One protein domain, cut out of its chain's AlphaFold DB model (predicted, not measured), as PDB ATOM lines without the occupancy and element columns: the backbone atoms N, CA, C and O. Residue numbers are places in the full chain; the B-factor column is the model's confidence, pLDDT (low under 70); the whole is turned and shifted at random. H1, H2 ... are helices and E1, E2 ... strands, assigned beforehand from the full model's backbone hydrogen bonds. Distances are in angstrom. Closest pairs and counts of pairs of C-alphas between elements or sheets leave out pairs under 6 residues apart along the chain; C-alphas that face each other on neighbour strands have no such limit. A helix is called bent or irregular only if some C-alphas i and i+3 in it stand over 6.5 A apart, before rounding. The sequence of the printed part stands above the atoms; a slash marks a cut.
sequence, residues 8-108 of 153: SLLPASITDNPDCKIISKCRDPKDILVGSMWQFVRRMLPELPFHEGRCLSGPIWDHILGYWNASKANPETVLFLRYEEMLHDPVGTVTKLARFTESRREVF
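AT A GLANCE: This is residues 8 to 108 of the 153 residues of the protein "Sulfotransferase" of Oryza glumipatula (UniProt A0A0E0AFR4). Look for a loose, elongated model with a small middle of two strands, E1 and E2, side by side and parallel; H3 packs on this pair, while H2 with the link after it reaches out toward one end and the last part of H5 toward the other. The printed part has 101 residues, running H1, E1, H2, H3, E2, H4, H5, and is mostly helix. It is loose, with a radius of gyration of the C-alphas of 16.4 A, and spans 53 by 33 by 21 A.

IN THESE COORDINATES: Find C-alpha 12 at (26.149, 34.542, 32.932), where H1, residues 12 to 15, begins. E1 holds residues 22 to 26. H2, residues 29 to 44, is 19.9 A long and only just irregular, with C-alphas 34 and 37 6.7 A apart. H3, residues 60 to 73, is 20.2 A long. E2 holds residues 78 to 82 and H4 residues 83 to 88. H5, residues 90 to 108, runs 28.4 A to C-alpha 108 at (44.404, 29.383, 20.417), with a kink of 25 degrees near residue 101.

HOW THE PARTS SIT: E1 and E2 are parallel at 20 degrees; N 26 and O 81 are 2.8 A apart, within hydrogen-bond range. E1, H2, H3 and E2 form a strand-helix-strand unit, two parallel neighbour strands with helices between, whose crossover is right-handed. The closest C-alphas of H3 and E2 are those of Ser 71 and Val 78, 4.7 A. Those of E2 and H5 are Leu 79 and Phe 100, 7.6 A. H2 and H3 are close but not clearly touching, Pro 29 to Ile 60 being their closest C-alphas at 7.0 A. H1 touches no helix. Every O i to N i+4 pair is within hydrogen-bond range in H3 and H4, but 9 of 12 in H2 and 11 of 15 in H5; H1 is too short for one.

THE WHOLE: The C-alphas farthest apart, Glu 47 and Glu 106, are 53.6 A apart. The printed part has no cut; the link H2 to H3 is long. Residues 87 to 92, of which 90 to 92 belong to H5, stand free. Low pLDDT, under 70, marks 41 residues, among them 29 to 61 and 103 to 108.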
ATOM      1  N   SER A   8      28.104  38.456  41.610       68.19
ATOM      2  CA  SER A   8      26.752  37.893  41.489       68.19
ATOM      3  C   SER A   8      25.835  38.637  40.511       68.19
ATOM      4  O   SER A   8      24.783  38.122  40.153       68.19
ATOM      5  N   LEU A   9      26.204  39.854  40.101       71.81
ATOM      6  CA  LEU A   9      25.449  40.671  39.143       71.81
ATOM      7  C   LEU A   9      26.059  40.630  37.738       71.81
ATOM      8  O   LEU A   9      25.552  41.284  36.826       71.81
ATOM      9  N   LEU A  10      27.166  39.906  37.556       74.31
ATOM     10  CA  LEU A  10      27.742  39.727  36.235       74.31
ATOM     11  C   LEU A  10      26.813  38.841  35.391       74.31
ATOM     12  O   LEU A  10      26.355  37.804  35.872       74.31
ATOM     13  N   PRO A  11      26.554  39.218  34.127       72.69
ATOM     14  CA  PRO A  11      25.845  38.358  33.196       72.69
ATOM     15  C   PRO A  11      26.506  36.979  33.118       72.69
ATOM     16  O   PRO A  11      27.730  36.886  32.994       72.69
ATOM     17  N   ALA A  12      25.693  35.922  33.111       71.38
ATOM     18  CA  ALA A  12      26.149  34.542  32.932       71.38
ATOM     19  C   ALA A  12      27.032  34.379  31.679       71.38
ATOM     20  O   ALA A  12      28.010  33.648  31.691       71.38
ATOM     21  N   SER A  13      26.792  35.179  30.634       74.62
ATOM     22  CA  SER A  13      27.621  35.216  29.421       74.62
ATOM     23  C   SER A  13      29.078  35.646  29.633       74.62
ATOM     24  O   SER A  13      29.907  35.402  28.759       74.62
ATOM     25  N   ILE A  14      29.400  36.304  30.748       73.69
ATOM     26  CA  ILE A  14      30.764  36.713  31.110       73.69
ATOM     27  C   ILE A  14      31.363  35.723  32.112       73.69
ATOM     28  O   ILE A  14      32.555  35.440  32.039       73.69
ATOM     29  N   THR A  15      30.551  35.206  33.034       72.00
ATOM     30  CA  THR A  15      31.002  34.283  34.086       72.00
ATOM     31  C   THR A  15      31.190  32.854  33.573       72.00
ATOM     32  O   THR A  15      32.186  32.221  33.912       72.00
ATOM     33  N   ASP A  16      30.287  32.368  32.720       73.00
ATOM     34  CA  ASP A  16      30.309  30.999  32.181       73.00
ATOM     35  C   ASP A  16      31.174  30.878  30.926       73.00
ATOM     36  O   ASP A  16      31.413  29.780  30.424       73.00
ATOM     37  N   ASN A  17      31.641  32.008  30.390       74.81
ATOM     38  CA  ASN A  17      32.456  32.006  29.195       74.81
ATOM     39  C   ASN A  17      33.942  31.837  29.553       74.81
ATOM     40  O   ASN A  17      34.545  32.777  30.081       74.81
ATOM     41  N   PRO A  18      34.576  30.699  29.212       69.69
ATOM     42  CA  PRO A  18      35.998  30.476  29.483       69.69
ATOM     43  C   PRO A  18      36.905  31.443  28.707       69.69
ATOM     44  O   PRO A  18      38.068  31.637  29.059       69.69
ATOM     45  N   ASP A  19      36.379  32.086  27.660       73.50
ATOM     46  CA  ASP A  19      37.085  33.106  26.896       73.50
ATOM     47  C   ASP A  19      37.183  34.454  27.625       73.50
ATOM     48  O   ASP A  19      38.050  35.275  27.290       73.50
ATOM     49  N   CYS A  20      36.323  34.703  28.611       78.31
ATOM     50  CA  CYS A  20      36.267  35.960  29.339       78.31
ATOM     51  C   CYS A  20      37.190  35.927  30.561       78.31
ATOM     52  O   CYS A  20      36.960  35.217  31.533       78.31
ATOM     53  N   LYS A  21      38.236  36.758  30.521       83.19
ATOM     54  CA  LYS A  21      39.150  36.957  31.649       83.19
ATOM     55  C   LYS A  21      38.714  38.151  32.482       83.19
ATOM     56  O   LYS A  21      38.589  39.267  31.976       83.19
ATOM     57  N   ILE A  22      38.511  37.912  33.766       85.62
ATOM     58  CA  ILE A  22      38.058  38.895  34.738       85.62
ATOM     59  C   ILE A  22      39.246  39.255  35.622       85.62
ATOM     60  O   ILE A  22      39.840  38.403  36.274       85.62
ATOM     61  N   ILE A  23      39.594  40.538  35.652       86.69
ATOM     62  CA  ILE A  23      40.642  41.056  36.531       86.69
ATOM     63  C   ILE A  23      39.961  41.943  37.564       86.69
ATOM     64  O   ILE A  23      39.425  42.998  37.220       86.69
ATOM     65  N   SER A  24      39.988  41.516  38.822       83.38
ATOM     66  CA  SER A  24      39.464  42.293  39.940       83.38
ATOM     67  C   SER A  24      40.611  42.906  40.732       83.38
ATOM     68  O   SER A  24      41.589  42.235  41.060       83.38
ATOM     69  N   LYS A  25      40.493  44.203  41.028       83.81
ATOM     70  CA  LYS A  25      41.435  44.940  41.875       83.81
ATOM     71  C   LYS A  25      40.747  45.257  43.192       83.81
ATOM     72  O   LYS A  25      39.739  45.960  43.190       83.81
ATOM     73  N   CYS A  26      41.312  44.786  44.294       78.94
ATOM     74  CA  CYS A  26      40.847  45.103  45.637       78.94
ATOM     75  C   CYS A  26      41.834  46.032  46.343       78.94
ATOM     76  O   CYS A  26      43.044  45.913  46.171       78.94
ATOM     77  N   ARG A  27      41.292  46.969  47.119       74.50
ATOM     78  CA  ARG A  27      42.022  47.810  48.076       74.50
ATOM     79  C   ARG A  27      41.617  47.384  49.479       74.50
ATOM     80  O   ARG A  27      40.494  46.896  49.642       74.50
ATOM     81  N   ASP A  28      42.485  47.586  50.463       71.12
ATOM     82  CA  ASP A  28      42.103  47.380  51.855       71.12
ATOM     83  C   ASP A  28      40.824  48.188  52.149       71.12
ATOM     84  O   ASP A  28      40.736  49.375  51.809       71.12
ATOM     85  N   PRO A  29      39.785  47.566  52.724       64.75
ATOM     86  CA  PRO A  29      38.525  48.243  52.982       64.75
ATOM     87  C   PRO A  29      38.691  49.461  53.893       64.75
ATOM     88  O   PRO A  29      37.910  50.399  53.747       64.75
ATOM     89  N   LYS A  30      39.713  49.509  54.760       64.94
ATOM     90  CA  LYS A  30      40.059  50.708  55.537       64.94
ATOM     91  C   LYS A  30      40.509  51.846  54.624       64.94
ATOM     92  O   LYS A  30      40.022  52.963  54.777       64.94
ATOM     93  N   ASP A  31      41.347  51.561  53.634       66.62
ATOM     94  CA  ASP A  31      41.836  52.555  52.671       66.62
ATOM     95  C   ASP A  31      40.746  53.003  51.690       66.62
ATOM     96  O   ASP A  31      40.691  54.172  51.291       66.62
ATOM     97  N   ILE A  32      39.822  52.104  51.334       65.44
ATOM     98  CA  ILE A  32      38.626  52.453  50.557       65.44
ATOM     99  C   ILE A  32      37.739  53.404  51.365       65.44
ATOM    100  O   ILE A  32      37.351  54.452  50.838       65.44
ATOM    101  N   LEU A  33      37.445  53.068  52.629       62.09
ATOM    102  CA  LEU A  33      36.590  53.866  53.510       62.09
ATOM    103  C   LEU A  33      37.191  55.251  53.756       62.09
ATOM    104  O   LEU A  33      36.524  56.250  53.515       62.09
ATOM    105  N   VAL A  34      38.446  55.297  54.209       62.31
ATOM    106  CA  VAL A  34      39.114  56.515  54.690       62.31
ATOM    107  C   VAL A  34      39.582  57.398  53.531       62.31
ATOM    108  O   VAL A  34      39.412  58.614  53.578       62.31
ATOM    109  N   GLY A  35      40.149  56.814  52.472       58.78
ATOM    110  CA  GLY A  35      40.847  57.572  51.430       58.78
ATOM    111  C   GLY A  35      39.972  58.016  50.258       58.78
ATOM    112  O   GLY A  35      40.022  59.175  49.849       58.78
ATOM    113  N   SER A  36      39.171  57.110  49.691       62.03
ATOM    114  CA  SER A  36      38.472  57.363  48.417       62.03
ATOM    115  C   SER A  36      36.981  57.595  48.596       62.03
ATOM    116  O   SER A  36      36.415  58.497  47.986       62.03
ATOM    117  N   MET A  37      36.331  56.765  49.403       62.97
ATOM    118  CA  MET A  37      34.881  56.738  49.509       62.97
ATOM    119  C   MET A  37      34.372  57.861  50.395       62.97
ATOM    120  O   MET A  37      33.446  58.556  50.006       62.97
ATOM    121  N   TRP A  38      35.034  58.119  51.524       62.31
ATOM    122  CA  TRP A  38      34.707  59.252  52.380       62.31
ATOM    123  C   TRP A  38      34.900  60.594  51.668       62.31
ATOM    124  O   TRP A  38      33.989  61.414  51.676       62.31
ATOM    125  N   GLN A  39      36.023  60.806  50.972       65.00
ATOM    126  CA  GLN A  39      36.228  62.037  50.195       65.00
ATOM    127  C   GLN A  39      35.213  62.175  49.052       65.00
ATOM    128  O   GLN A  39      34.697  63.265  48.814       65.00
ATOM    129  N   PHE A  40      34.889  61.079  48.357       65.25
ATOM    130  CA  PHE A  40      33.898  61.072  47.281       65.25
ATOM    131  C   PHE A  40      32.479  61.345  47.793       65.25
ATOM    132  O   PHE A  40      31.786  62.193  47.240       65.25
ATOM    133  N   VAL A  41      32.064  60.688  48.879       64.69
ATOM    134  CA  VAL A  41      30.764  60.904  49.523       64.69
ATOM    135  C   VAL A  41      30.686  62.320  50.076       64.69
ATOM    136  O   VAL A  41      29.716  63.000  49.794       64.69
ATOM    137  N   ARG A  42      31.730  62.842  50.729       63.00
ATOM    138  CA  ARG A  42      31.757  64.250  51.166       63.00
ATOM    139  C   ARG A  42      31.668  65.245  50.010       63.00
ATOM    140  O   ARG A  42      31.112  66.322  50.185       63.00
ATOM    141  N   ARG A  43      32.217  64.906  48.840       63.88
ATOM    142  CA  ARG A  43      32.142  65.734  47.627       63.88
ATOM    143  C   ARG A  43      30.766  65.665  46.954       63.88
ATOM    144  O   ARG A  43      30.351  66.659  46.371       63.88
ATOM    145  N   MET A  44      30.101  64.508  46.993       61.00
ATOM    146  CA  MET A  44      28.846  64.235  46.273       61.00
ATOM    147  C   MET A  44      27.596  64.468  47.132       61.00
ATOM    148  O   MET A  44      26.608  64.993  46.635       61.00
ATOM    149  N   LEU A  45      27.639  64.082  48.407       62.97
ATOM    150  CA  LEU A  45      26.553  64.121  49.390       62.97
ATOM    151  C   LEU A  45      27.124  64.478  50.780       62.97
ATOM    152  O   LEU A  45      27.340  63.592  51.610       62.97
ATOM    153  N   PRO A  46      27.376  65.770  51.054       61.53
ATOM    154  CA  PRO A  46      27.938  66.226  52.328       61.53
ATOM    155  C   PRO A  46      27.021  65.980  53.543       61.53
ATOM    156  O   PRO A  46      27.511  65.969  54.668       61.53
ATOM    157  N   GLU A  47      25.724  65.755  53.311       59.94
ATOM    158  CA  GLU A  47      24.679  65.568  54.333       59.94
ATOM    159  C   GLU A  47      24.513  64.106  54.794       59.94
ATOM    160  O   GLU A  47      23.811  63.845  55.768       59.94
ATOM    161  N   LEU A  48      25.107  63.124  54.098       57.91
ATOM    162  CA  LEU A  48      24.926  61.711  54.448       57.91
ATOM    163  C   LEU A  48      25.939  61.276  55.510       57.91
ATOM    164  O   LEU A  48      27.146  61.265  55.239       57.91
ATOM    165  N   PRO A  49      25.483  60.837  56.693       55.59
ATOM    166  CA  PRO A  49      26.396  60.325  57.685       55.59
ATOM    167  C   PRO A  49      26.851  58.915  57.288       55.59
ATOM    168  O   PRO A  49      26.068  57.970  57.176       55.59
ATOM    169  N   PHE A  50      28.151  58.783  57.032       54.97
ATOM    170  CA  PHE A  50      28.782  57.522  56.660       54.97
ATOM    171  C   PHE A  50      28.953  56.642  57.908       54.97
ATOM    172  O   PHE A  50      30.015  56.621  58.530       54.97
ATOM    173  N   HIS A  51      27.887  55.961  58.322       53.72
ATOM    174  CA  HIS A  51      27.900  55.060  59.471       53.72
ATOM    175  C   HIS A  51      28.086  53.599  59.021       53.72
ATOM    176  O   HIS A  51      27.392  53.108  58.133       53.72
ATOM    177  N   GLU A  52      29.057  52.916  59.634       51.84
ATOM    178  CA  GLU A  52      29.167  51.446  59.683       51.84
ATOM    179  C   GLU A  52      29.160  50.705  58.333       51.84
ATOM    180  O   GLU A  52      28.444  49.727  58.125       51.84
ATOM    181  N   GLY A  53      29.993  51.139  57.384       51.31
ATOM    182  CA  GLY A  53      30.316  50.312  56.212       51.31
ATOM    183  C   GLY A  53      29.196  50.148  55.178       51.31
ATOM    184  O   GLY A  53      29.383  49.424  54.197       51.31
ATOM    185  N   ARG A  54      28.066  50.850  55.326       50.12
ATOM    186  CA  ARG A  54      27.056  50.987  54.269       50.12
ATOM    187  C   ARG A  54      27.498  52.057  53.282       50.12
ATOM    188  O   ARG A  54      27.221  53.238  53.463       50.12
ATOM    189  N   CYS A  55      28.192  51.648  52.223       50.56
ATOM    190  CA  CYS A  55      28.325  52.499  51.046       50.56
ATOM    191  C   CYS A  55      27.214  52.210  50.027       50.56
ATOM    192  O   CYS A  55      26.586  51.154  50.074       50.56
ATOM    193  N   LEU A  56      27.005  53.140  49.087       49.19
ATOM    194  CA  LEU A  56      26.017  53.088  48.001       49.19
ATOM    195  C   LEU A  56      26.021  51.776  47.188       49.19
ATOM    196  O   LEU A  56      25.058  51.508  46.479       49.19
ATOM    197  N   SER A  57      27.071  50.958  47.282       49.44
ATOM    198  CA  SER A  57      27.228  49.688  46.566       49.44
ATOM    199  C   SER A  57      27.099  48.427  47.443       49.44
ATOM    200  O   SER A  57      27.506  47.353  47.005       49.44
ATOM    201  N   GLY A  58      26.559  48.528  48.664       58.34
ATOM    202  CA  GLY A  58      26.435  47.405  49.607       58.34
ATOM    203  C   GLY A  58      27.697  47.167  50.451       58.34
ATOM    204  O   GLY A  58      28.640  47.964  50.381       58.34
ATOM    205  N   PRO A  59      27.733  46.101  51.277       65.62
ATOM    206  CA  PRO A  59      28.915  45.746  52.052       65.62
ATOM    207  C   PRO A  59      30.084  45.502  51.095       65.62
ATOM    208  O   PRO A  59      30.079  44.551  50.315       65.62
ATOM    209  N   ILE A  60      31.110  46.355  51.160       66.38
ATOM    210  CA  ILE A  60      32.342  46.217  50.360       66.38
ATOM    211  C   ILE A  60      32.946  44.806  50.501       66.38
ATOM    212  O   ILE A  60      33.532  44.266  49.567       66.38
ATOM    213  N   TRP A  61      32.731  44.187  51.663       68.81
ATOM    214  CA  TRP A  61      33.149  42.835  52.003       68.81
ATOM    215  C   TRP A  61      32.566  41.769  51.089       68.81
ATOM    216  O   TRP A  61      33.319  40.917  50.627       68.81
ATOM    217  N   ASP A  62      31.275  41.841  50.764       73.75
ATOM    218  CA  ASP A  62      30.650  40.852  49.885       73.75
ATOM    219  C   ASP A  62      31.252  40.930  48.481       73.75
ATOM    220  O   ASP A  62      31.377  39.919  47.793       73.75
ATOM    221  N   HIS A  63      31.637  42.137  48.044       75.38
ATOM    222  CA  HIS A  63      32.245  42.356  46.727       75.38
ATOM    223  C   HIS A  63      33.627  41.717  46.670       75.38
ATOM    224  O   HIS A  63      33.901  40.894  45.795       75.38
ATOM    225  N   ILE A  64      34.459  42.027  47.662       77.62
ATOM    226  CA  ILE A  64      35.809  41.479  47.786       77.62
ATOM    227  C   ILE A  64      35.750  39.954  47.916       77.62
ATOM    228  O   ILE A  64      36.462  39.249  47.201       77.62
ATOM    229  N   LEU A  65      34.877  39.438  48.787       80.69
ATOM    230  CA  LEU A  65      34.744  38.009  49.054       80.69
ATOM    231  C   LEU A  65      34.229  37.244  47.831       80.69
ATOM    232  O   LEU A  65      34.731  36.160  47.539       80.69
ATOM    233  N   GLY A  66      33.289  37.818  47.076       82.31
ATOM    234  CA  GLY A  66      32.782  37.226  45.839       82.31
ATOM    235  C   GLY A  66      33.886  37.016  44.803       82.31
ATOM    236  O   GLY A  66      34.066  35.906  44.303       82.31
ATOM    237  N   TYR A  67      34.688  38.051  44.531       81.50
ATOM    238  CA  TYR A  67      35.808  37.941  43.588       81.50
ATOM    239  C   TYR A  67      36.960  37.086  44.117       81.50
ATOM    240  O   TYR A  67      37.610  36.393  43.336       81.50
ATOM    241  N   TRP A  68      37.209  37.108  45.426       83.88
ATOM    242  CA  TRP A  68      38.205  36.251  46.058       83.88
ATOM    243  C   TRP A  68      37.850  34.772  45.892       83.88
ATOM    244  O   TRP A  68      38.665  33.992  45.400       83.88
ATOM    245  N   ASN A  69      36.615  34.393  46.221       84.69
ATOM    246  CA  ASN A  69      36.138  33.021  46.069       84.69
ATOM    247  C   ASN A  69      36.136  32.584  44.599       84.69
ATOM    248  O   ASN A  69      36.588  31.481  44.299       84.69
ATOM    249  N   ALA A  70      35.723  33.461  43.678       83.62
ATOM    250  CA  ALA A  70      35.763  33.186  42.243       83.62
ATOM    251  C   ALA A  70      37.196  32.975  41.722       83.62
ATOM    252  O   ALA A  70      37.430  32.078  40.916       83.62
ATOM    253  N   SER A  71      38.172  33.738  42.227       85.38
ATOM    254  CA  SER A  71      39.589  33.559  41.885       85.38
ATOM    255  C   SER A  71      40.164  32.248  42.420       85.38
ATOM    256  O   SER A  71      40.974  31.619  41.745       85.38
ATOM    257  N   LYS A  72      39.713  31.785  43.595       82.38
ATOM    258  CA  LYS A  72      40.097  30.464  44.118       82.38
ATOM    259  C   LYS A  72      39.453  29.317  43.342       82.38
ATOM    260  O   LYS A  72      40.089  28.281  43.188       82.38
ATOM    261  N   ALA A  73      38.214  29.491  42.885       85.44
ATOM    262  CA  ALA A  73      37.506  28.483  42.103       85.44
ATOM    263  C   ALA A  73      38.079  28.351  40.683       85.44
ATOM    264  O   ALA A  73      38.287  27.237  40.216       85.44
ATOM    265  N   ASN A  74      38.368  29.477  40.020       81.69
ATOM    266  CA  ASN A  74      38.851  29.506  38.640       81.69
ATOM    267  C   ASN A  74      40.014  30.506  38.471       81.69
ATOM    268  O   ASN A  74      39.815  31.611  37.955       81.69
ATOM    269  N   PRO A  75      41.246  30.135  38.860       81.56
ATOM    270  CA  PRO A  75      42.402  31.031  38.771       81.56
ATOM    271  C   PRO A  75      42.806  31.372  37.327       81.56
ATOM    272  O   PRO A  75      43.468  32.383  37.105       81.56
ATOM    273  N   GLU A  76      42.390  30.567  36.346       80.25
ATOM    274  CA  GLU A  76      42.658  30.781  34.914       80.25
ATOM    275  C   GLU A  76      41.737  31.835  34.271       80.25
ATOM    276  O   GLU A  76      42.087  32.436  33.250       80.25
ATOM    277  N   THR A  77      40.568  32.090  34.870       81.88
ATOM    278  CA  THR A  77      39.569  33.041  34.350       81.88
ATOM    279  C   THR A  77      39.401  34.268  35.237       81.88
ATOM    280  O   THR A  77      39.112  35.345  34.715       81.88
ATOM    281  N   VAL A  78      39.647  34.161  36.549       86.44
ATOM    282  CA  VAL A  78      39.519  35.273  37.501       86.44
ATOM    283  C   VAL A  78      40.843  35.543  38.214       86.44
ATOM    284  O   VAL A  78      41.276  34.792  39.090       86.44
ATOM    285  N   LEU A  79      41.453  36.684  37.898       86.44
ATOM    286  CA  LEU A  79      42.652  37.179  38.567       86.44
ATOM    287  C   LEU A  79      42.281  38.203  39.641       86.44
ATOM    288  O   LEU A  79      41.777  39.289  39.339       86.44
ATOM    289  N   PHE A  80      42.590  37.874  40.892       87.31
ATOM    290  CA  PHE A  80      42.469  38.783  42.026       87.31
ATOM    291  C   PHE A  80      43.804  39.481  42.310       87.31
ATOM    292  O   PHE A  80      44.824  38.824  42.528       87.31
ATOM    293  N   LEU A  81      43.799  40.816  42.311       86.31
ATOM    294  CA  LEU A  81      44.965  41.652  42.603       86.31
ATOM    295  C   LEU A  81      44.690  42.561  43.797       86.31
ATOM    296  O   LEU A  81      43.678  43.269  43.822       86.31
ATOM    297  N   ARG A  82      45.619  42.588  44.754       85.25
ATOM    298  CA  ARG A  82      45.596  43.531  45.874       85.25
ATOM    299  C   ARG A  82      46.380  44.786  45.519       85.25
ATOM    300  O   ARG A  82      47.454  44.720  44.924       85.25
ATOM    301  N   TYR A  83      45.834  45.942  45.859       83.38
ATOM    302  CA  TYR A  83      46.442  47.228  45.546       83.38
ATOM    303  C   TYR A  83      47.771  47.425  46.277       83.38
ATOM    304  O   TYR A  83      48.707  47.978  45.714       83.38
ATOM    305  N   GLU A  84      47.874  46.911  47.495       83.44
ATOM    306  CA  GLU A  84      49.058  46.984  48.345       83.44
ATOM    307  C   GLU A  84      50.205  46.163  47.741       83.44
ATOM    308  O   GLU A  84      51.344  46.619  47.714       83.44
ATOM    309  N   GLU A  85      49.900  44.996  47.162       82.31
ATOM    310  CA  GLU A  85      50.875  44.193  46.409       82.31
ATOM    311  C   GLU A  85      51.335  44.913  45.142       82.31
ATOM    312  O   GLU A  85      52.517  44.894  44.816       82.31
ATOM    313  N   MET A  86      50.417  45.594  44.453       86.31
ATOM    314  CA  MET A  86      50.745  46.375  43.260       86.31
ATOM    315  C   MET A  86      51.602  47.605  43.587       86.31
ATOM    316  O   MET A  86      52.413  48.014  42.758       86.31
ATOM    317  N   LEU A  87      51.429  48.197  44.773       84.06
ATOM    318  CA  LEU A  87      52.294  49.266  45.271       84.06
ATOM    319  C   LEU A  87      53.668  48.742  45.695       84.06
ATOM    320  O   LEU A  87      54.667  49.417  45.460       84.06
ATOM    321  N   HIS A  88      53.716  47.566  46.320       89.06
ATOM    322  CA  HIS A  88      54.952  46.969  46.814       89.06
ATOM    323  C   HIS A  88      55.830  46.423  45.680       89.06
ATOM    324  O   HIS A  88      57.039  46.634  45.680       89.06
ATOM    325  N   ASP A  89      55.235  45.733  44.704       90.00
ATOM    326  CA  ASP A  89      55.921  45.223  43.517       90.00
ATOM    327  C   ASP A  89      55.076  45.437  42.243       90.00
ATOM    328  O   ASP A  89      54.308  44.560  41.809       90.00
ATOM    329  N   PRO A  90      55.210  46.611  41.602       87.50
ATOM    330  CA  PRO A  90      54.479  46.910  40.380       87.50
ATOM    331  C   PRO A  90      54.950  46.054  39.201       87.50
ATOM    332  O   PRO A  90      54.136  45.681  38.354       87.50
ATOM    333  N   VAL A  91      56.242  45.713  39.139       89.75
ATOM    334  CA  VAL A  91      56.815  44.957  38.019       89.75
ATOM    335  C   VAL A  91      56.312  43.519  38.057       89.75
ATOM    336  O   VAL A  91      55.754  43.052  37.063       89.75
ATOM    337  N   GLY A  92      56.395  42.847  39.208       89.56
ATOM    338  CA  GLY A  92      55.866  41.494  39.374       89.56
ATOM    339  C   GLY A  92      54.359  41.420  39.139       89.56
ATOM    340  O   GLY A  92      53.874  40.484  38.499       89.56
ATOM    341  N   THR A  93      53.611  42.447  39.552       88.12
ATOM    342  CA  THR A  93      52.165  42.531  39.293       88.12
ATOM    343  C   THR A  93      51.856  42.638  37.797       88.12
ATOM    344  O   THR A  93      50.967  41.941  37.301       88.12
ATOM    345  N   VAL A  94      52.598  43.464  37.053       88.81
ATOM    346  CA  VAL A  94      52.443  43.586  35.594       88.81
ATOM    347  C   VAL A  94      52.863  42.301  34.887       88.81
ATOM    348  O   VAL A  94      52.158  41.863  33.984       88.81
ATOM    349  N   THR A  95      53.941  41.640  35.312       89.62
ATOM    350  CA  THR A  95      54.344  40.339  34.759       89.62
ATOM    351  C   THR A  95      53.283  39.267  35.008       89.62
ATOM    352  O   THR A  95      52.964  38.498  34.103       89.62
ATOM    353  N   LYS A  96      52.685  39.226  36.204       87.19
ATOM    354  CA  LYS A  96      51.576  38.313  36.528       87.19
ATOM    355  C   LYS A  96      50.354  38.591  35.653       87.19
ATOM    356  O   LYS A  96      49.740  37.653  35.152       87.19
ATOM    357  N   LEU A  97      50.034  39.865  35.433       88.19
ATOM    358  CA  LEU A  97      48.952  40.286  34.548       88.19
ATOM    359  C   LEU A  97      49.222  39.890  33.089       88.19
ATOM    360  O   LEU A  97      48.337  39.343  32.438       88.19
ATOM    361  N   ALA A  98      50.441  40.132  32.599       88.56
ATOM    362  CA  ALA A  98      50.872  39.779  31.252       88.56
ATOM    363  C   ALA A  98      50.726  38.274  31.029       88.56
ATOM    364  O   ALA A  98      49.953  37.876  30.161       88.56
ATOM    365  N   ARG A  99      51.304  37.449  31.913       86.44
ATOM    366  CA  ARG A  99      51.148  35.985  31.894       86.44
ATOM    367  C   ARG A  99      49.686  35.566  31.902       86.44
ATOM    368  O   ARG A  99      49.270  34.793  31.051       86.44
ATOM    369  N   PHE A 100      48.883  36.135  32.799       85.50
ATOM    370  CA  PHE A 100      47.459  35.832  32.873       85.50
ATOM    371  C   PHE A 100      46.732  36.143  31.562       85.50
ATOM    372  O   PHE A 100      45.865  35.381  31.155       85.50
ATOM    373  N   THR A 101      47.082  37.213  30.849       82.19
ATOM    374  CA  THR A 101      46.508  37.498  29.523       82.19
ATOM    375  C   THR A 101      47.110  36.634  28.409       82.19
ATOM    376  O   THR A 101      46.385  36.215  27.503       82.19
ATOM    377  N   GLU A 102      48.394  36.298  28.511       76.44
ATOM    378  CA  GLU A 102      49.199  35.575  27.522       76.44
ATOM    379  C   GLU A 102      48.961  34.065  27.513       76.44
ATOM    380  O   GLU A 102      48.994  33.496  26.426       76.44
ATOM    381  N   SER A 103      48.583  33.422  28.630       60.12
ATOM    382  CA  SER A 103      48.235  31.982  28.672       60.12
ATOM    383  C   SER A 103      47.128  31.591  27.675       60.12
ATOM    384  O   SER A 103      46.931  30.425  27.356       60.12
ATOM    385  N   ARG A 104      46.395  32.576  27.132       57.47
ATOM    386  CA  ARG A 104      45.410  32.398  26.050       57.47
ATOM    387  C   ARG A 104      46.050  32.196  24.672       57.47
ATOM    388  O   ARG A 104      45.468  31.522  23.823       57.47
ATOM    389  N   ARG A 105      47.205  32.817  24.409       50.66
ATOM    390  CA  ARG A 105      47.853  32.761  23.091       50.66
ATOM    391  C   ARG A 105      48.347  31.357  22.760       50.66
ATOM    392  O   ARG A 105      48.342  30.995  21.589       50.66
ATOM    393  N   GLU A 106      48.692  30.549  23.758       43.62
ATOM    394  CA  GLU A 106      49.202  29.195  23.517       43.62
ATOM    395  C   GLU A 106      48.100  28.197  23.122       43.62
ATOM    396  O   GLU A 106      48.310  27.391  22.216       43.62
ATOM    397  N   VAL A 107      46.893  28.304  23.694       47.34
ATOM    398  CA  VAL A 107      45.782  27.372  23.408       47.34
ATOM    399  C   VAL A 107      45.071  27.699  22.087       47.34
ATOM    400  O   VAL A 107      44.675  26.800  21.349       47.34
ATOM    401  N   PHE A 108      44.975  28.980  21.713       33.59
ATOM    402  CA  PHE A 108      44.404  29.383  20.417       33.59
ATOM    403  C   PHE A 108      45.439  29.345  19.267       33.59
ATOM    404  O   PHE A 108      45.079  29.290  18.089       33.59
TER     405      PHE A 108